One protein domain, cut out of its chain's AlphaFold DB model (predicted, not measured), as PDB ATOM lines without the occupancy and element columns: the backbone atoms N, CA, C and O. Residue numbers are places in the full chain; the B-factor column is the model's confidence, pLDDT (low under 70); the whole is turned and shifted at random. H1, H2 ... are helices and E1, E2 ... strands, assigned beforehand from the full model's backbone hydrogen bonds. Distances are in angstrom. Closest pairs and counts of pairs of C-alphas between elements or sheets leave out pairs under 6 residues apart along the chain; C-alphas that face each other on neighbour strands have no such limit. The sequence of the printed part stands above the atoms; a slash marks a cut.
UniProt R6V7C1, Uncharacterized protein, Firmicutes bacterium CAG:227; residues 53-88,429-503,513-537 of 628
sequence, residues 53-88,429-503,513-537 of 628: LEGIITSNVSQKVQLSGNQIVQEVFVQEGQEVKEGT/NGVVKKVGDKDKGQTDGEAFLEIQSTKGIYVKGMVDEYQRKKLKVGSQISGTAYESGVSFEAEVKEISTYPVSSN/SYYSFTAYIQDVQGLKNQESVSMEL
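Overview. This is residues 53 to 88, 429 to 503 and 513 to 537 of the 628 residues of an uncharacterized protein of Firmicutes bacterium CAG:227 (UniProt R6V7C1). The model has two lobes set one after the other along its longest axis: a closed barrel of six strands with the short helix H1 on its outside, and a smaller lobe built on the three-stranded sheet E2, E5, E4. E3 and two long stretches with no named element, residues 77 to 88 and 436 to 448, belong to the smaller lobe, and the tight links E1 to E2 and E5 to E6 join it to the barrel. The 136 printed residues hold ten named strands and one named helix, in the order E1 to E6, H1, E7 to E10, and the class is mostly strand. Round the barrel run E1, E6, E9, E8, E7, E10 and back to E1, and both barrel and sheet are antiparallel. The whole is compact, with a radius of gyration of the C-alphas of 16.0 A, yet elongated in outline, spanning 50 by 32 by 26 A.

Arrangement. E1, residues 53 to 58, has E6, residues 457 to 464, on one side, with N 56 and O 460 2.9 A apart, and E10, residues 532 to 536, on the other side, with N 55 and O 533 2.9 A apart. After E1 comes E2, residues 62 to 65, an edge strand of the small sheet. Its antiparallel neighbour is the inner strand E5, residues 449 to 453, at 162 degrees, with N 63 and O 451 2.9 A apart. E3, residues 73 to 76, pairs with no named strand. The other edge strand is E4, residues 430 to 435, which forms a hairpin with E5; N 433 and O 450 are 2.8 A apart. Residues 83 to 84 make a short antiparallel pairing with residues 430 to 431 of E4. In the barrel, E6 is the antiparallel neighbour of E9, residues 514 to 521, with N 459 and O 519 2.8 A apart. H1, residues 465 to 470, is on the barrel, outside it, at a height over the sheet of 8.9 A; the closest C-alphas of H1 and E9 are those of Glu 465 and Tyr 514, 7.0 A apart. It lies over E9 and runs along the strands, at 6 degrees to E9 on the local plane. In H1, 0 of 2 O i to N i+4 pairs are within hydrogen-bond range, and 2 of 3 O i to N i+3 pairs. E7, residues 476 to 481, forms a hairpin with E8, residues 487 to 500, with N 477 and O 490 2.8 A apart. E8 bends by 101 degrees at residue 497, and beside E9 its N 493 is 2.9 A from O 518. E7 and E10 are antiparallel neighbours, with N 480 and O 534 2.8 A apart. E2 and E8 are only just apart, 8.3 A at the closest.

Along the chain. E1 begins at C-alpha 53, (133.191, 66.883, 107.886), and is 15.8 A long from first to last C-alpha. E2 measures 9.7 A, E3 7.3 A, E4 13.7 A and E5 13.3 A. E6 is 23.2 A long and H1 9.3 A. E7 is 16.3 A long. E8, the longest strand with 14 residues, runs 27.5 A from C-alpha 487 at (119.411, 70.146, 107.665). E9 is 22.1 A long, and E10, 13.7 A long, ends at C-alpha 536, (130.223, 71.549, 110.333).

Size, cuts and confidence. The two C-alphas farthest apart are those of Asp 439 and Gly 485, 50.0 A. Residues 89 to 428 and 504 to 512 are not printed; the gaps are 9.0 A between C-alphas 88 and 429, and 11.9 A between C-alphas 503 and 513. Of the links that are printed whole, E4 to E5 is long. The mean pLDDT of the printed part is 85.5, with residues 69 to 70, 443 to 445 and 500 to 503 under 70.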
ATOM      1  N   LEU A  53     133.087  68.326 107.758       87.19
ATOM      2  CA  LEU A  53     133.191  66.883 107.886       87.19
ATOM      3  C   LEU A  53     132.239  66.232 106.890       87.19
ATOM      4  O   LEU A  53     131.141  66.725 106.661       87.19
ATOM      5  N   GLU A  54     132.624  65.077 106.369       88.94
ATOM      6  CA  GLU A  54     131.765  64.273 105.502       88.94
ATOM      7  C   GLU A  54     131.314  63.008 106.237       88.94
ATOM      8  O   GLU A  54     132.046  62.434 107.054       88.94
ATOM      9  N   GLY A  55     130.097  62.559 105.944       91.12
ATOM     10  CA  GLY A  55     129.530  61.360 106.542       91.12
ATOM     11  C   GLY A  55     128.386  60.767 105.737       91.12
ATOM     12  O   GLY A  55     127.991  61.281 104.694       91.12
ATOM     13  N   ILE A  56     127.855  59.654 106.233       92.44
ATOM     14  CA  ILE A  56     126.703  58.963 105.653       92.44
ATOM     15  C   ILE A  56     125.682  58.694 106.755       92.44
ATOM     16  O   ILE A  56     126.036  58.249 107.852       92.44
ATOM     17  N   ILE A  57     124.409  58.923 106.444       91.50
ATOM     18  CA  ILE A  57     123.278  58.594 107.311       91.50
ATOM     19  C   ILE A  57     123.077  57.080 107.334       91.50
ATOM     20  O   ILE A  57     122.952  56.432 106.295       91.50
ATOM     21  N   THR A  58     123.001  56.490 108.520       89.19
ATOM     22  CA  THR A  58     122.741  55.063 108.694       89.19
ATOM     23  C   THR A  58     121.891  54.781 109.931       89.19
ATOM     24  O   THR A  58     122.107  55.347 110.999       89.19
ATOM     25  N   SER A  59     120.926  53.870 109.817       83.19
ATOM     26  CA  SER A  59     120.230  53.278 110.975       83.19
ATOM     27  C   SER A  59     120.961  52.060 111.552       83.19
ATOM     28  O   SER A  59     120.636  51.580 112.640       83.19
ATOM     29  N   ASN A  60     121.958  51.557 110.823       82.38
ATOM     30  CA  ASN A  60     122.782  50.418 111.187       82.38
ATOM     31  C   ASN A  60     124.157  50.926 111.641       82.38
ATOM     32  O   ASN A  60     125.027  51.215 110.811       82.38
ATOM     33  N   VAL A  61     124.330  51.052 112.956       84.50
ATOM     34  CA  VAL A  61     125.615  51.340 113.595       84.50
ATOM     35  C   VAL A  61     125.933  50.267 114.624       84.50
ATOM     36  O   VAL A  61     125.046  49.734 115.290       84.50
ATOM     37  N   SER A  62     127.219  49.959 114.741       86.88
ATOM     38  CA  SER A  62     127.739  49.007 115.713       86.88
ATOM     39  C   SER A  62     128.662  49.731 116.687       86.88
ATOM     40  O   SER A  62     129.631  50.341 116.231       86.88
ATOM     41  N   GLN A  63     128.410  49.615 117.988       89.19
ATOM     42  CA  GLN A  63     129.401  49.957 119.007       89.19
ATOM     43  C   GLN A  63     130.320  48.748 119.186       89.19
ATOM     44  O   GLN A  63     129.837  47.636 119.418       89.19
ATOM     45  N   LYS A  64     131.635  48.954 119.070       89.38
ATOM     46  CA  LYS A  64     132.638  47.890 119.198       89.38
ATOM     47  C   LYS A  64     133.579  48.195 120.350       89.38
ATOM     48  O   LYS A  64     134.259  49.213 120.339       89.38
ATOM     49  N   VAL A  65     133.648  47.285 121.313       88.44
ATOM     50  CA  VAL A  65     134.607  47.348 122.415       88.44
ATOM     51  C   VAL A  65     135.797  46.466 122.060       88.44
ATOM     52  O   VAL A  65     135.655  45.255 121.875       88.44
ATOM     53  N   GLN A  66     136.956  47.102 121.932       86.56
ATOM     54  CA  GLN A  66     138.252  46.466 121.714       86.56
ATOM     55  C   GLN A  66     139.032  46.511 123.032       86.56
ATOM     56  O   GLN A  66     138.999  47.530 123.723       86.56
ATOM     57  N   LEU A  67     139.733  45.433 123.364       81.81
ATOM     58  CA  LEU A  67     140.709  45.388 124.444       81.81
ATOM     59  C   LEU A  67     142.080  45.786 123.892       81.81
ATOM     60  O   LEU A  67     142.555  45.258 122.888       81.81
ATOM     61  N   SER A  68     142.753  46.702 124.573       71.69
ATOM     62  CA  SER A  68     144.183  46.928 124.359       71.69
ATOM     63  C   SER A  68     144.978  45.767 124.964       71.69
ATOM     64  O   SER A  68     144.529  45.148 125.924       71.69
ATOM     65  N   GLY A  69     146.169  45.463 124.437       64.69
ATOM     66  CA  GLY A  69     146.935  44.263 124.824       64.69
ATOM     67  C   GLY A  69     147.314  44.152 126.312       64.69
ATOM     68  O   GLY A  69     147.742  43.093 126.751       64.69
ATOM     69  N   ASN A  70     147.154  45.226 127.087       67.50
ATOM     70  CA  ASN A  70     147.384  45.296 128.530       67.50
ATOM     71  C   ASN A  70     146.094  45.409 129.371       67.50
ATOM     72  O   ASN A  70     146.187  45.483 130.593       67.50
ATOM     73  N   GLN A  71     144.910  45.462 128.755       76.94
ATOM     74  CA  GLN A  71     143.636  45.590 129.463       76.94
ATOM     75  C   GLN A  71     143.095  44.216 129.853       76.94
ATOM     76  O   GLN A  71     142.877  43.354 129.004       76.94
ATOM     77  N   ILE A  72     142.846  44.034 131.148       84.25
ATOM     78  CA  ILE A  72     142.282  42.808 131.711       84.25
ATOM     79  C   ILE A  72     140.823  43.084 132.064       84.25
ATOM     80  O   ILE A  72     140.520  44.048 132.763       84.25
ATOM     81  N   VAL A  73     139.909  42.252 131.566       88.44
ATOM     82  CA  VAL A  73     138.479  42.358 131.881       88.44
ATOM     83  C   VAL A  73     138.225  41.708 133.239       88.44
ATOM     84  O   VAL A  73     138.456  40.513 133.407       88.44
ATOM     85  N   GLN A  74     137.726  42.484 134.202       89.88
ATOM     86  CA  GLN A  74     137.361  41.997 135.531       89.88
ATOM     87  C   GLN A  74     136.017  41.259 135.483       89.88
ATOM     88  O   GLN A  74     135.903  40.105 135.910       89.88
ATOM     89  N   GLU A  75     135.001  41.912 134.920       90.94
ATOM     90  CA  GLU A  75     133.644  41.382 134.833       90.94
ATOM     91  C   GLU A  75     132.952  41.830 133.543       90.94
ATOM     92  O   GLU A  75     133.156  42.945 133.067       90.94
ATOM     93  N   VAL A  76     132.113  40.956 132.982       93.75
ATOM     94  CA  VAL A  76     131.241  41.261 131.845       93.75
ATOM     95  C   VAL A  76     129.793  41.212 132.323       93.75
ATOM     96  O   VAL A  76     129.355  40.202 132.870       93.75
ATOM     97  N   PHE A  77     129.048  42.294 132.106       94.25
ATOM     98  CA  PHE A  77     127.695  42.489 132.639       94.25
ATOM     99  C   PHE A  77     126.580  42.071 131.674       94.25
ATOM    100  O   PHE A  77     125.404  42.095 132.040       94.25
ATOM    101  N   VAL A  78     126.925  41.715 130.435       95.81
ATOM    102  CA  VAL A  78     125.955  41.408 129.377       95.81
ATOM    103  C   VAL A  78     126.238  40.081 128.684       95.81
ATOM    104  O   VAL A  78     127.361  39.583 128.683       95.81
ATOM    105  N   GLN A  79     125.202  39.518 128.067       94.44
ATOM    106  CA  GLN A  79     125.267  38.259 127.321       94.44
ATOM    107  C   GLN A  79     124.839  38.452 125.864       94.44
ATOM    108  O   GLN A  79     124.104  39.382 125.529       94.44
ATOM    109  N   GLU A  80     125.279  37.554 124.981       94.81
ATOM    110  CA  GLU A  80     124.861  37.571 123.578       94.81
ATOM    111  C   GLU A  80     123.336  37.453 123.437       94.81
ATOM    112  O   GLU A  80     122.680  36.657 124.108       94.81
ATOM    113  N   GLY A  81     122.760  38.271 122.556       93.12
ATOM    114  CA  GLY A  81     121.317  38.360 122.335       93.12
ATOM    115  C   GLY A  81     120.564  39.263 123.320       93.12
ATOM    116  O   GLY A  81     119.379  39.513 123.102       93.12
ATOM    117  N   GLN A  82     121.219  39.789 124.359       95.44
ATOM    118  CA  GLN A  82     120.601  40.709 125.316       95.44
ATOM    119  C   GLN A  82     120.306  42.075 124.680       95.44
ATOM    120  O   GLN A  82     121.146  42.643 123.980       95.44
ATOM    121  N   GLU A  83     119.119  42.629 124.947       93.38
ATOM    122  CA  GLU A  83     118.784  44.012 124.596       93.38
ATOM    123  C   GLU A  83     119.339  44.969 125.662       93.38
ATOM    124  O   GLU A  83     119.134  44.772 126.861       93.38
ATOM    125  N   VAL A  84     120.048  46.005 125.221       94.25
ATOM    126  CA  VAL A  84     120.695  47.008 126.074       94.25
ATOM    127  C   VAL A  84     120.261  48.410 125.665       94.25
ATOM    128  O   VAL A  84     120.003  48.692 124.492       94.25
ATOM    129  N   LYS A  85     120.159  49.296 126.656       92.06
ATOM    130  CA  LYS A  85     119.881  50.721 126.447       92.06
ATOM    131  C   LYS A  85     121.168  51.534 126.549       92.06
ATOM    132  O   LYS A  85     122.101  51.109 127.229       92.06
ATOM    133  N   GLU A  86     121.185  52.720 125.956       89.44
ATOM    134  CA  GLU A  86     122.252  53.700 126.182       89.44
ATOM    135  C   GLU A  86     122.476  53.900 127.694       89.44
ATOM    136  O   GLU A  86     121.528  53.973 128.480       89.44
ATOM    137  N   GLY A  87     123.742  53.902 128.107       89.88
ATOM    138  CA  GLY A  87     124.182  53.954 129.499       89.88
ATOM    139  C   GLY A  87     124.254  52.604 130.222       89.88
ATOM    140  O   GLY A  87     124.757  52.569 131.342       89.88
ATOM    141  N   THR A  88     123.797  51.497 129.619       94.56
ATOM    142  CA  THR A  88     123.869  50.166 130.257       94.56
ATOM    143  C   THR A  88     125.333  49.738 130.434       94.56
ATOM    144  O   THR A  88     126.063  49.759 129.438       94.56
ATOM    145  N   ASN A 429     121.218  52.334 121.871       88.75
ATOM    146  CA  ASN A 429     120.204  51.314 122.137       88.75
ATOM    147  C   ASN A 429     120.360  50.175 121.124       88.75
ATOM    148  O   ASN A 429     120.344  50.422 119.913       88.75
ATOM    149  N   GLY A 430     120.481  48.931 121.585       91.00
ATOM    150  CA  GLY A 430     120.816  47.834 120.686       91.00
ATOM    151  C   GLY A 430     120.675  46.434 121.262       91.00
ATOM    152  O   GLY A 430     120.226  46.240 122.387       91.00
ATOM    153  N   VAL A 431     121.064  45.446 120.457       92.62
ATOM    154  CA  VAL A 431     121.212  44.049 120.886       92.62
ATOM    155  C   VAL A 431     122.684  43.678 120.857       92.62
ATOM    156  O   VAL A 431     123.374  43.938 119.867       92.62
ATOM    157  N   VAL A 432     123.148  43.036 121.924       95.12
ATOM    158  CA  VAL A 432     124.497  42.478 122.020       95.12
ATOM    159  C   VAL A 432     124.639  41.349 120.999       95.12
ATOM    160  O   VAL A 432     123.919  40.352 121.048       95.12
ATOM    161  N   LYS A 433     125.541  41.516 120.034       94.38
ATOM    162  CA  LYS A 433     125.810  40.538 118.971       94.38
ATOM    163  C   LYS A 433     126.917  39.568 119.324       94.38
ATOM    164  O   LYS A 433     126.852  38.428 118.883       94.38
ATOM    165  N   LYS A 434     127.903  40.037 120.081       92.38
ATOM    166  CA  LYS A 434     129.079  39.261 120.445       92.38
ATOM    167  C   LYS A 434     129.553  39.650 121.834       92.38
ATOM    168  O   LYS A 434     129.575  40.845 122.143       92.38
ATOM    169  N   VAL A 435     129.962  38.659 122.620       92.38
ATOM    170  CA  VAL A 435     130.645  38.846 123.902       92.38
ATOM    171  C   VAL A 435     131.850  37.911 123.974       92.38
ATOM    172  O   VAL A 435     131.730  36.703 123.800       92.38
ATOM    173  N   GLY A 436     133.025  38.482 124.210       87.69
ATOM    174  CA  GLY A 436     134.284  37.767 124.320       87.69
ATOM    175  C   GLY A 436     134.416  37.028 125.646       87.69
ATOM    176  O   GLY A 436     133.770  37.349 126.643       87.69
ATOM    177  N   ASP A 437     135.287  36.028 125.650       86.19
ATOM    178  CA  ASP A 437     135.631  35.274 126.849       86.19
ATOM    179  C   ASP A 437     136.667  36.061 127.659       86.19
ATOM    180  O   ASP A 437     137.791  36.278 127.198       86.19
ATOM    181  N   LYS A 438     136.288  36.496 128.864       84.25
ATOM    182  CA  LYS A 438     137.162  37.290 129.737       84.25
ATOM    183  C   LYS A 438     138.485  36.581 130.050       84.25
ATOM    184  O   LYS A 438     139.503  37.253 130.158       84.25
ATOM    185  N   ASP A 439     138.486  35.246 130.125       83.06
ATOM    186  CA  ASP A 439     139.666  34.462 130.508       83.06
ATOM    187  C   ASP A 439     140.630  34.275 129.323       83.06
ATOM    188  O   ASP A 439     141.801  33.946 129.507       83.06
ATOM    189  N   LYS A 440     140.151  34.503 128.093       80.06
ATOM    190  CA  LYS A 440     140.952  34.434 126.860       80.06
ATOM    191  C   LYS A 440     141.352  35.806 126.323       80.06
ATOM    192  O   LYS A 440     142.182  35.875 125.418       80.06
ATOM    193  N   GLY A 441     140.768  36.880 126.851       74.88
ATOM    194  CA  GLY A 441     140.955  38.229 126.333       74.88
ATOM    195  C   GLY A 441     140.441  38.378 124.899       74.88
ATOM    196  O   GLY A 441     139.518  37.688 124.458       74.88
ATOM    197  N   GLN A 442     141.022  39.314 124.152       74.88
ATOM    198  CA  GLN A 442     140.619  39.568 122.775       74.88
ATOM    199  C   GLN A 442     141.324  38.614 121.803       74.88
ATOM    200  O   GLN A 442     142.539  38.439 121.847       74.88
ATOM    201  N   THR A 443     140.556  38.031 120.881       68.88
ATOM    202  CA  THR A 443     141.092  37.255 119.752       68.88
ATOM    203  C   THR A 443     141.451  38.188 118.595       68.88
ATOM    204  O   THR A 443     140.702  39.121 118.298       68.88
ATOM    205  N   ASP A 444     142.600  37.943 117.964       65.62
ATOM    206  CA  ASP A 444     143.240  38.859 117.015       65.62
ATOM    207  C   ASP A 444     142.289  39.317 115.888       65.62
ATOM    208  O   ASP A 444     141.690  38.506 115.180       65.62
ATOM    209  N   GLY A 445     142.125  40.638 115.753       66.38
ATOM    210  CA  GLY A 445     141.299  41.291 114.728       66.38
ATOM    211  C   GLY A 445     139.792  41.411 115.005       66.38
ATOM    212  O   GLY A 445     139.120  42.174 114.306       66.38
ATOM    213  N   GLU A 446     139.238  40.740 116.019       75.88
ATOM    214  CA  GLU A 446     137.797  40.794 116.308       75.88
ATOM    215  C   GLU A 446     137.471  41.562 117.589       75.88
ATOM    216  O   GLU A 446     138.157  41.412 118.595       75.88
ATOM    217  N   ALA A 447     136.372  42.325 117.583       86.50
ATOM    218  CA  ALA A 447     135.889  43.017 118.778       86.50
ATOM    219  C   ALA A 447     135.613  42.037 119.924       86.50
ATOM    220  O   ALA A 447     135.077  40.942 119.699       86.50
ATOM    221  N   PHE A 448     135.962  42.452 121.145       89.88
ATOM    222  CA  PHE A 448     135.623  41.720 122.360       89.88
ATOM    223  C   PHE A 448     134.121  41.788 122.614       89.88
ATOM    224  O   PHE A 448     133.509  40.780 122.932       89.88
ATOM    225  N   LEU A 449     133.496  42.947 122.415       91.38
ATOM    226  CA  LEU A 449     132.050  43.091 122.547       91.38
ATOM    227  C   LEU A 449     131.502  43.935 121.398       91.38
ATOM    228  O   LEU A 449     132.083  44.958 121.040       91.38
ATOM    229  N   GLU A 450     130.392  43.501 120.805       91.75
ATOM    230  CA  GLU A 450     129.730  44.219 119.711       91.75
ATOM    231  C   GLU A 450     128.240  44.395 119.998       91.75
ATOM    232  O   GLU A 450     127.531  43.426 120.278       91.75
ATOM    233  N   ILE A 451     127.756  45.632 119.901       92.25
ATOM    234  CA  ILE A 451     126.340  45.980 120.047       92.25
ATOM    235  C   ILE A 451     125.852  46.533 118.726       92.25
ATOM    236  O   ILE A 451     126.437  47.468 118.187       92.25
ATOM    237  N   GLN A 452     124.755  45.977 118.231       90.50
ATOM    238  CA  GLN A 452     124.101  46.429 117.014       90.50
ATOM    239  C   GLN A 452     122.906  47.315 117.360       90.50
ATOM    240  O   GLN A 452     122.018  46.872 118.094       90.50
ATOM    241  N   SER A 453     122.847  48.524 116.794       87.88
ATOM    242  CA  SER A 453     121.714  49.433 116.978       87.88
ATOM    243  C   SER A 453     120.392  48.776 116.566       87.88
ATOM    244  O   SER A 453     120.309  48.116 115.528       87.88
ATOM    245  N   THR A 454     119.338  48.967 117.365       81.75
ATOM    246  CA  THR A 454     117.964  48.549 117.009       81.75
ATOM    247  C   THR A 454     117.063  49.717 116.636       81.75
ATOM    248  O   THR A 454     116.041  49.522 115.977       81.75
ATOM    249  N   LYS A 455     117.411  50.927 117.084       75.00
ATOM    250  CA  LYS A 455     116.644  52.166 116.918       75.00
ATOM    251  C   LYS A 455     117.605  53.343 116.763       75.00
ATOM    252  O   LYS A 455     118.738  53.269 117.226       75.00
ATOM    253  N   GLY A 456     117.116  54.430 116.175       77.75
ATOM    254  CA  GLY A 456     117.891  55.648 115.945       77.75
ATOM    255  C   GLY A 456     118.435  55.740 114.523       77.75
ATOM    256  O   GLY A 456     118.636  54.732 113.844       77.75
ATOM    257  N   ILE A 457     118.636  56.974 114.075       86.75
ATOM    258  CA  ILE A 457     119.379  57.287 112.860       86.75
ATOM    259  C   ILE A 457     120.650  57.997 113.300       86.75
ATOM    260  O   ILE A 457     120.633  58.844 114.191       86.75
ATOM    261  N   TYR A 458     121.756  57.612 112.687       91.06
ATOM    262  CA  TYR A 458     123.079  58.086 113.025       91.06
ATOM    263  C   TYR A 458     123.769  58.619 111.780       91.06
ATOM    264  O   TYR A 458     123.463  58.204 110.663       91.06
ATOM    265  N   VAL A 459     124.753  59.484 111.976       91.62
ATOM    266  CA  VAL A 459     125.757  59.780 110.961       91.62
ATOM    267  C   VAL A 459     127.035  59.041 111.305       91.62
ATOM    268  O   VAL A 459     127.509  59.107 112.439       91.62
ATOM    269  N   LYS A 460     127.607  58.359 110.314       91.12
ATOM    270  CA  LYS A 460     128.950  57.789 110.391       91.12
ATOM    271  C   LYS A 460     129.887  58.603 109.507       91.12
ATOM    272  O   LYS A 460     129.654  58.695 108.302       91.12
ATOM    273  N   GLY A 461     130.939  59.160 110.093       90.31
ATOM    274  CA  GLY A 461     131.929  59.972 109.385       90.31
ATOM    275  C   GLY A 461     133.361  59.620 109.772       90.31
ATOM    276  O   GLY A 461     133.606  58.697 110.557       90.31
ATOM    277  N   MET A 462     134.314  60.353 109.202       88.44
ATOM    278  CA  MET A 462     135.733  60.258 109.546       88.44
ATOM    279  C   MET A 462     136.273  61.629 109.938       88.44
ATOM    280  O   MET A 462     135.896  62.635 109.344       88.44
ATOM    281  N   VAL A 463     137.169  61.650 110.921       87.25
ATOM    282  CA  VAL A 463     137.919  62.838 111.341       87.25
ATOM    283  C   VAL A 463     139.413  62.549 111.301       87.25
ATOM    284  O   VAL A 463     139.841  61.443 111.634       87.25
ATOM    285  N   ASP A 464     140.218  63.525 110.904       85.00
ATOM    286  CA  ASP A 464     141.674  63.449 111.059       85.00
ATOM    287  C   ASP A 464     142.128  63.857 112.479       85.00
ATOM    288  O   ASP A 464     141.332  64.270 113.328       85.00
ATOM    289  N   GLU A 465     143.427  63.739 112.765       79.44
ATOM    290  CA  GLU A 465     144.013  64.083 114.071       79.44
ATOM    291  C   GLU A 465     143.814  65.561 114.467       79.44
ATOM    292  O   GLU A 465     143.714  65.880 115.653       79.44
ATOM    293  N   TYR A 466     143.756  66.482 113.501       79.12
ATOM    294  CA  TYR A 466     143.514  67.900 113.766       79.12
ATOM    295  C   TYR A 466     142.043  68.142 114.120       79.12
ATOM    296  O   TYR A 466     141.744  68.797 115.120       79.12
ATOM    297  N   GLN A 467     141.125  67.554 113.355       82.50
ATOM    298  CA  GLN A 467     139.684  67.633 113.571       82.50
ATOM    299  C   GLN A 467     139.267  66.942 114.877       82.50
ATOM    300  O   GLN A 467     138.443  67.482 115.614       82.50
ATOM    301  N   ARG A 468     139.903  65.819 115.241       81.50
ATOM    302  CA  ARG A 468     139.688  65.103 116.515       81.50
ATOM    303  C   ARG A 468     140.029  65.940 117.753       81.50
ATOM    304  O   ARG A 468     139.497  65.694 118.828       81.50
ATOM    305  N   LYS A 469     140.904  66.946 117.637       80.75
ATOM    306  CA  LYS A 469     141.163  67.884 118.748       80.75
ATOM    307  C   LYS A 469     139.980  68.822 119.003       80.75
ATOM    308  O   LYS A 469     139.824  69.291 120.130       80.75
ATOM    309  N   LYS A 470     139.176  69.097 117.969       80.75
ATOM    310  CA  LYS A 470     138.019  70.002 118.018       80.75
ATOM    311  C   LYS A 470     136.718  69.252 118.294       80.75
ATOM    312  O   LYS A 470     135.927  69.690 119.122       80.75
ATOM    313  N   LEU A 471     136.522  68.110 117.640       86.06
ATOM    314  CA  LEU A 471     135.363  67.248 117.827       86.06
ATOM    315  C   LEU A 471     135.570  66.337 119.042       86.06
ATOM    316  O   LEU A 471     136.510  65.543 119.066       86.06
ATOM    317  N   LYS A 472     134.690  66.421 120.040       87.12
ATOM    318  CA  LYS A 472     134.725  65.571 121.239       87.12
ATOM    319  C   LYS A 472     133.443  64.751 121.332       87.12
ATOM    320  O   LYS A 472     132.418  65.111 120.761       87.12
ATOM    321  N   VAL A 473     133.487  63.648 122.077       88.44
ATOM    322  CA  VAL A 473     132.255  62.946 122.469       88.44
ATOM    323  C   VAL A 473     131.367  63.927 123.246       88.44
ATOM    324  O   VAL A 473     131.860  64.656 124.105       88.44
ATOM    325  N   GLY A 474     130.086  63.988 122.888       87.56
ATOM    326  CA  GLY A 474     129.105  64.957 123.378       87.56
ATOM    327  C   GLY A 474     129.018  66.260 122.571       87.56
ATOM    328  O   GLY A 474     128.109  67.050 122.814       87.56
ATOM    329  N   SER A 475     129.915  66.510 121.606       88.62
ATOM    330  CA  SER A 475     129.811  67.680 120.724       88.62
ATOM    331  C   SER A 475     128.510  67.646 119.914       88.62
ATOM    332  O   SER A 475     128.181  66.621 119.318       88.62
ATOM    333  N   GLN A 476     127.809  68.779 119.856       88.00
ATOM    334  CA  GLN A 476     126.712  69.002 118.913       88.00
ATOM    335  C   GLN A 476     127.295  69.469 117.578       88.00
ATOM    336  O   GLN A 476     128.123  70.382 117.553       88.00
ATOM    337  N   ILE A 477     126.881  68.836 116.487       89.88
ATOM    338  CA  ILE A 477     127.250  69.205 115.120       89.88
ATOM    339  C   ILE A 477     125.991  69.417 114.289       89.88
ATOM    340  O   ILE A 477     125.014  68.680 114.417       89.88
ATOM    341  N   SER A 478     126.029  70.413 113.414       89.12
ATOM    342  CA  SER A 478     124.995  70.657 112.411       89.12
ATOM    343  C   SER A 478     125.458  70.137 111.059       89.12
ATOM    344  O   SER A 478     126.642  70.201 110.730       89.12
ATOM    345  N   GLY A 479     124.532  69.631 110.253       90.38
ATOM    346  CA  GLY A 479     124.837  69.176 108.906       90.38
ATOM    347  C   GLY A 479     123.676  69.327 107.943       90.38
ATOM    348  O   GLY A 479     122.558  69.665 108.327       90.38
ATOM    349  N   THR A 480     123.961  69.095 106.667       91.12
ATOM    350  CA  THR A 480     122.978  69.091 105.584       91.12
ATOM    351  C   THR A 480     123.173  67.850 104.725       91.12
ATOM    352  O   THR A 480     124.294  67.511 104.338       91.12
ATOM    353  N   ALA A 481     122.074  67.164 104.439       92.00
ATOM    354  CA  ALA A 481     122.053  65.977 103.602       92.00
ATOM    355  C   ALA A 481     121.957  66.349 102.115       92.00
ATOM    356  O   ALA A 481     121.181  67.227 101.732       92.00
ATOM    357  N   TYR A 482     122.785  65.726 101.272       91.38
ATOM    358  CA  TYR A 482     122.988  66.186  99.895       91.38
ATOM    359  C   TYR A 482     121.808  65.921  98.956       91.38
ATOM    360  O   TYR A 482     121.568  66.713  98.046       91.38
ATOM    361  N   GLU A 483     121.085  64.813  99.121       89.62
ATOM    362  CA  GLU A 483     120.007  64.428  98.202       89.62
ATOM    363  C   GLU A 483     118.662  65.047  98.584       89.62
ATOM    364  O   GLU A 483     117.857  65.403  97.723       89.62
ATOM    365  N   SER A 484     118.385  65.113  99.879       87.38
ATOM    366  CA  SER A 484     117.151  65.617 100.465       87.38
ATOM    367  C   SER A 484     117.221  67.117 100.741       87.38
ATOM    368  O   SER A 484     116.176  67.760 100.817       87.38
ATOM    369  N   GLY A 485     118.428  67.685 100.864       87.44
ATOM    370  CA  GLY A 485     118.642  69.080 101.254       87.44
ATOM    371  C   GLY A 485     118.222  69.375 102.696       87.44
ATOM    372  O   GLY A 485     118.098  70.540 103.068       87.44
ATOM    373  N   VAL A 486     117.949  68.338 103.491       89.69
ATOM    374  CA  VAL A 486     117.462  68.468 104.864       89.69
ATOM    375  C   VAL A 486     118.635  68.776 105.785       89.69
ATOM    376  O   VAL A 486     119.642  68.062 105.790       89.69
ATOM    377  N   SER A 487     118.492  69.838 106.572       89.31
ATOM    378  CA  SER A 487     119.411  70.146 107.665       89.31
ATOM    379  C   SER A 487     119.072  69.313 108.897       89.31
ATOM    380  O   SER A 487     117.901  69.064 109.179       89.31
ATOM    381  N   PHE A 488     120.093  68.895 109.634       89.81
ATOM    382  CA  PHE A 488     119.944  68.095 110.843       89.81
ATOM    383  C   PHE A 488     120.969  68.507 111.901       89.81
ATOM    384  O   PHE A 488     122.037  69.032 111.584       89.81
ATOM    385  N   GLU A 489     120.647  68.218 113.159       90.31
ATOM    386  CA  GLU A 489     121.571  68.306 114.286       90.31
ATOM    387  C   GLU A 489     121.878  66.900 114.800       90.31
ATOM    388  O   GLU A 489     120.995  66.034 114.869       90.31
ATOM    389  N   ALA A 490     123.141  66.664 115.144       90.44
ATOM    390  CA  ALA A 490     123.594  65.392 115.669       90.44
ATOM    391  C   ALA A 490     124.539  65.569 116.859       90.44
ATOM    392  O   ALA A 490     125.376  66.466 116.894       90.44
ATOM    393  N   GLU A 491     124.441  64.656 117.818       91.38
ATOM    394  CA  GLU A 491     125.323  64.593 118.980       91.38
ATOM    395  C   GLU A 491     126.362  63.494 118.773       91.38
ATOM    396  O   GLU A 491     126.009  62.330 118.577       91.38
ATOM    397  N   VAL A 492     127.648  63.831 118.840       92.12
ATOM    398  CA  VAL A 492     128.730  62.847 118.711       92.12
ATOM    399  C   VAL A 492     128.692  61.877 119.890       92.12
ATOM    400  O   VAL A 492     128.953  62.262 121.026       92.12
ATOM    401  N   LYS A 493     128.414  60.600 119.625       88.75
ATOM    402  CA  LYS A 493     128.341  59.549 120.653       88.75
ATOM    403  C   LYS A 493     129.650  58.792 120.817       88.75
ATOM    404  O   LYS A 493     129.957  58.328 121.908       88.75
ATOM    405  N   GLU A 494     130.427  58.673 119.747       87.06
ATOM    406  CA  GLU A 494     131.666  57.901 119.758       87.06
ATOM    407  C   GLU A 494     132.665  58.458 118.747       87.06
ATOM    408  O   GLU A 494     132.293  58.817 117.629       87.06
ATOM    409  N   ILE A 495     133.941  58.483 119.129       88.88
ATOM    410  CA  ILE A 495     135.074  58.715 118.232       88.88
ATOM    411  C   ILE A 495     136.078  57.593 118.494       88.88
ATOM    412  O   ILE A 495     136.550  57.438 119.619       88.88
ATOM    413  N   SER A 496     136.408  56.818 117.462       82.06
ATOM    414  CA  SER A 496     137.376  55.724 117.567       82.06
ATOM    415  C   SER A 496     138.760  56.257 117.939       82.06
ATOM    416  O   SER A 496     139.258  57.213 117.344       82.06
ATOM    417  N   THR A 497     139.424  55.600 118.888       77.06
ATOM    418  CA  THR A 497     140.845  55.829 119.197       77.06
ATOM    419  C   THR A 497     141.775  55.119 118.214       77.06
ATOM    420  O   THR A 497     142.953  55.463 118.133       77.06
ATOM    421  N   TYR A 498     141.246  54.173 117.433       74.00
ATOM    422  CA  TYR A 498     141.987  53.409 116.437       74.00
ATOM    423  C   TYR A 498     141.815  54.021 115.046       74.00
ATOM    424  O   TYR A 498     140.671  54.259 114.626       74.00
ATOM    425  N   PRO A 499     142.920  54.269 114.320       77.19
ATOM    426  CA  PRO A 499     142.841  54.785 112.971       77.19
ATOM    427  C   PRO A 499     142.314  53.710 112.017       77.19
ATOM    428  O   PRO A 499     142.640  52.529 112.133       77.19
ATOM    429  N   VAL A 500     141.511  54.126 111.044       68.06
ATOM    430  CA  VAL A 500     141.048  53.276 109.949       68.06
ATOM    431  C   VAL A 500     141.918  53.520 108.721       68.06
ATOM    432  O   VAL A 500     142.127  54.660 108.308       68.06
ATOM    433  N   SER A 501     142.428  52.448 108.111       56.59
ATOM    434  CA  SER A 501     143.090  52.537 106.809       56.59
ATOM    435  C   SER A 501     142.042  52.894 105.755       56.59
ATOM    436  O   SER A 501     141.187  52.069 105.416       56.59
ATOM    437  N   SER A 502     142.065  54.123 105.248       48.00
ATOM    438  CA  SER A 502     141.159  54.535 104.184       48.00
ATOM    439  C   SER A 502     141.671  54.017 102.832       48.00
ATOM    440  O   SER A 502     142.706  54.432 102.323       48.00
ATOM    441  N   ASN A 503     140.897  53.137 102.189       44.47
ATOM    442  CA  ASN A 503     141.011  52.878 100.742       44.47
ATOM    443  C   ASN A 503     140.340  53.994  99.908       44.47
ATOM    444  O   ASN A 503     140.187  53.871  98.697       44.47
ATOM    445  N   SER A 513     146.291  59.753 109.330       75.88
ATOM    446  CA  SER A 513     145.485  58.802 110.099       75.88
ATOM    447  C   SER A 513     144.075  59.366 110.279       75.88
ATOM    448  O   SER A 513     143.920  60.464 110.815       75.88
ATOM    449  N   TYR A 514     143.067  58.616 109.835       81.69
ATOM    450  CA  TYR A 514     141.653  58.954 110.004       81.69
ATOM    451  C   TYR A 514     141.024  58.094 111.090       81.69
ATOM    452  O   TYR A 514     141.322  56.910 111.192       81.69
ATOM    453  N   TYR A 515     140.100  58.667 111.849       86.25
ATOM    454  CA  TYR A 515     139.361  57.999 112.911       86.25
ATOM    455  C   TYR A 515     137.872  58.067 112.600       86.25
ATOM    456  O   TYR A 515     137.349  59.128 112.261       86.25
ATOM    457  N   SER A 516     137.172  56.941 112.697       88.94
ATOM    458  CA  SER A 516     135.723  56.934 112.506       88.94
ATOM    459  C   SER A 516     135.011  57.540 113.710       88.94
ATOM    460  O   SER A 516     135.374  57.237 114.847       88.94
ATOM    461  N   PHE A 517     133.953  58.305 113.469       91.31
ATOM    462  CA  PHE A 517     133.038  58.759 114.513       91.31
ATOM    463  C   PHE A 517     131.590  58.401 114.171       91.31
ATOM    464  O   PHE A 517     131.241  58.219 113.000       91.31
ATOM    465  N   THR A 518     130.759  58.330 115.208       91.31
ATOM    466  CA  THR A 518     129.310  58.134 115.101       91.31
ATOM    467  C   THR A 518     128.599  59.242 115.867       91.31
ATOM    468  O   THR A 518     128.902  59.483 117.038       91.31
ATOM    469  N   ALA A 519     127.635  59.900 115.226       91.81
ATOM    470  CA  ALA A 519     126.788  60.916 115.843       91.81
ATOM    471  C   ALA A 519     125.309  60.517 115.758       91.81
ATOM    472  O   ALA A 519     124.866  60.007 114.733       91.81
ATOM    473  N   TYR A 520     124.553  60.710 116.836       90.56
ATOM    474  CA  TYR A 520     123.122  60.412 116.910       90.56
ATOM    475  C   TYR A 520     122.297  61.610 116.444       90.56
ATOM    476  O   TYR A 520     122.502  62.712 116.944       90.56
ATOM    477  N   ILE A 521     121.347  61.388 115.537       89.50
ATOM    478  CA  ILE A 521     120.451  62.429 115.029       89.50
ATOM    479  C   ILE A 521     119.167  62.437 115.866       89.50
ATOM    480  O   ILE A 521     118.478  61.418 115.956       89.50
ATOM    481  N   GLN A 522     118.835  63.580 116.470       74.69
ATOM    482  CA  GLN A 522     117.648  63.708 117.326       74.69
ATOM    483  C   GLN A 522     116.343  63.807 116.518       74.69
ATOM    484  O   GLN A 522     115.363  63.149 116.872       74.69
ATOM    485  N   ASP A 523     116.339  64.586 115.429       77.31
ATOM    486  CA  ASP A 523     115.200  64.730 114.517       77.31
ATOM    487  C   ASP A 523     115.492  64.075 113.164       77.31
ATOM    488  O   ASP A 523     116.420  64.434 112.444       77.31
ATOM    489  N   VAL A 524     114.682  63.076 112.831       74.94
ATOM    490  CA  VAL A 524     114.885  62.189 111.683       74.94
ATOM    491  C   VAL A 524     113.953  62.497 110.513       74.94
ATOM    492  O   VAL A 524     113.928  61.748 109.532       74.94
ATOM    493  N   GLN A 525     113.140  63.553 110.600       78.69
ATOM    494  CA  GLN A 525     112.160  63.847 109.559       78.69
ATOM    495  C   GLN A 525     112.829  64.245 108.237       78.69
ATOM    496  O   GLN A 525     113.596  65.194 108.157       78.69
ATOM    497  N   GLY A 526     112.501  63.515 107.165       79.50
ATOM    498  CA  GLY A 526     112.950  63.824 105.803       79.50
ATOM    499  C   GLY A 526     114.326  63.272 105.414       79.50
ATOM    500  O   GLY A 526     114.658  63.312 104.231       79.50
ATOM    501  N   LEU A 527     115.081  62.702 106.358       85.38
ATOM    502  CA  LEU A 527     116.389  62.096 106.098       85.38
ATOM    503  C   LEU A 527     116.260  60.689 105.506       85.38
ATOM    504  O   LEU A 527     115.448  59.877 105.963       85.38
ATOM    505  N   LYS A 528     117.093  60.368 104.510       86.38
ATOM    506  CA  LYS A 528     117.139  59.028 103.914       86.38
ATOM    507  C   LYS A 528     118.328  58.232 104.435       86.38
ATOM    508  O   LYS A 528     119.437  58.729 104.597       86.38
ATOM    509  N   ASN A 529     118.097  56.942 104.661       87.25
ATOM    510  CA  ASN A 529     119.168  56.007 104.981       87.25
ATOM    511  C   ASN A 529     120.141  55.888 103.792       87.25
ATOM    512  O   ASN A 529     119.687  55.808 102.654       87.25
ATOM    513  N   GLN A 530     121.442  55.798 104.073       89.00
ATOM    514  CA  GLN A 530     122.556  55.772 103.108       89.00
ATOM    515  C   GLN A 530     122.809  57.081 102.344       89.00
ATOM    516  O   GLN A 530     123.604  57.092 101.408       89.00
ATOM    517  N   GLU A 531     122.186  58.185 102.749       91.31
ATOM    518  CA  GLU A 531     122.425  59.490 102.138       91.31
ATOM    519  C   GLU A 531     123.722  60.125 102.664       91.31
ATOM    520  O   GLU A 531     123.991  60.093 103.869       91.31
ATOM    521  N   SER A 532     124.524  60.707 101.770       92.19
ATOM    522  CA  SER A 532     125.722  61.463 102.149       92.19
ATOM    523  C   SER A 532     125.355  62.815 102.764       92.19
ATOM    524  O   SER A 532     124.423  63.488 102.316       92.19
ATOM    525  N   VAL A 533     126.126  63.235 103.762       93.19
ATOM    526  CA  VAL A 533     125.927  64.480 104.505       93.19
ATOM    527  C   VAL A 533     127.237  65.238 104.650       93.19
ATOM    528  O   VAL A 533     128.276  64.630 104.907       93.19
ATOM    529  N   SER A 534     127.152  66.564 104.586       91.50
ATOM    530  CA  SER A 534     128.217  67.454 105.046       91.50
ATOM    531  C   SER A 534     127.841  67.981 106.426       91.50
ATOM    532  O   SER A 534     126.679  68.309 106.670       91.50
ATOM    533  N   MET A 535     128.795  68.034 107.342       91.00
ATOM    534  CA  MET A 535     128.618  68.511 108.710       91.00
ATOM    535  C   MET A 535     129.647  69.588 109.003       91.00
ATOM    536  O   MET A 535     130.751  69.572 108.470       91.00
ATOM    537  N   GLU A 536     129.313  70.507 109.888       86.25
ATOM    538  CA  GLU A 536     130.223  71.549 110.333       86.25
ATOM    539  C   GLU A 536     130.813  71.156 111.686       86.25
ATOM    540  O   GLU A 536     130.106  70.680 112.580       86.25
ATOM    541  N   LEU A 537     132.130  71.328 111.842       80.88
ATOM    542  CA  LEU A 537     132.733  71.222 113.166       80.88
ATOM    543  C   LEU A 537     132.127  72.277 114.098       80.88
ATOM    544  O   LEU A 537     131.842  73.389 113.643       80.88
TER     545      LEU A 537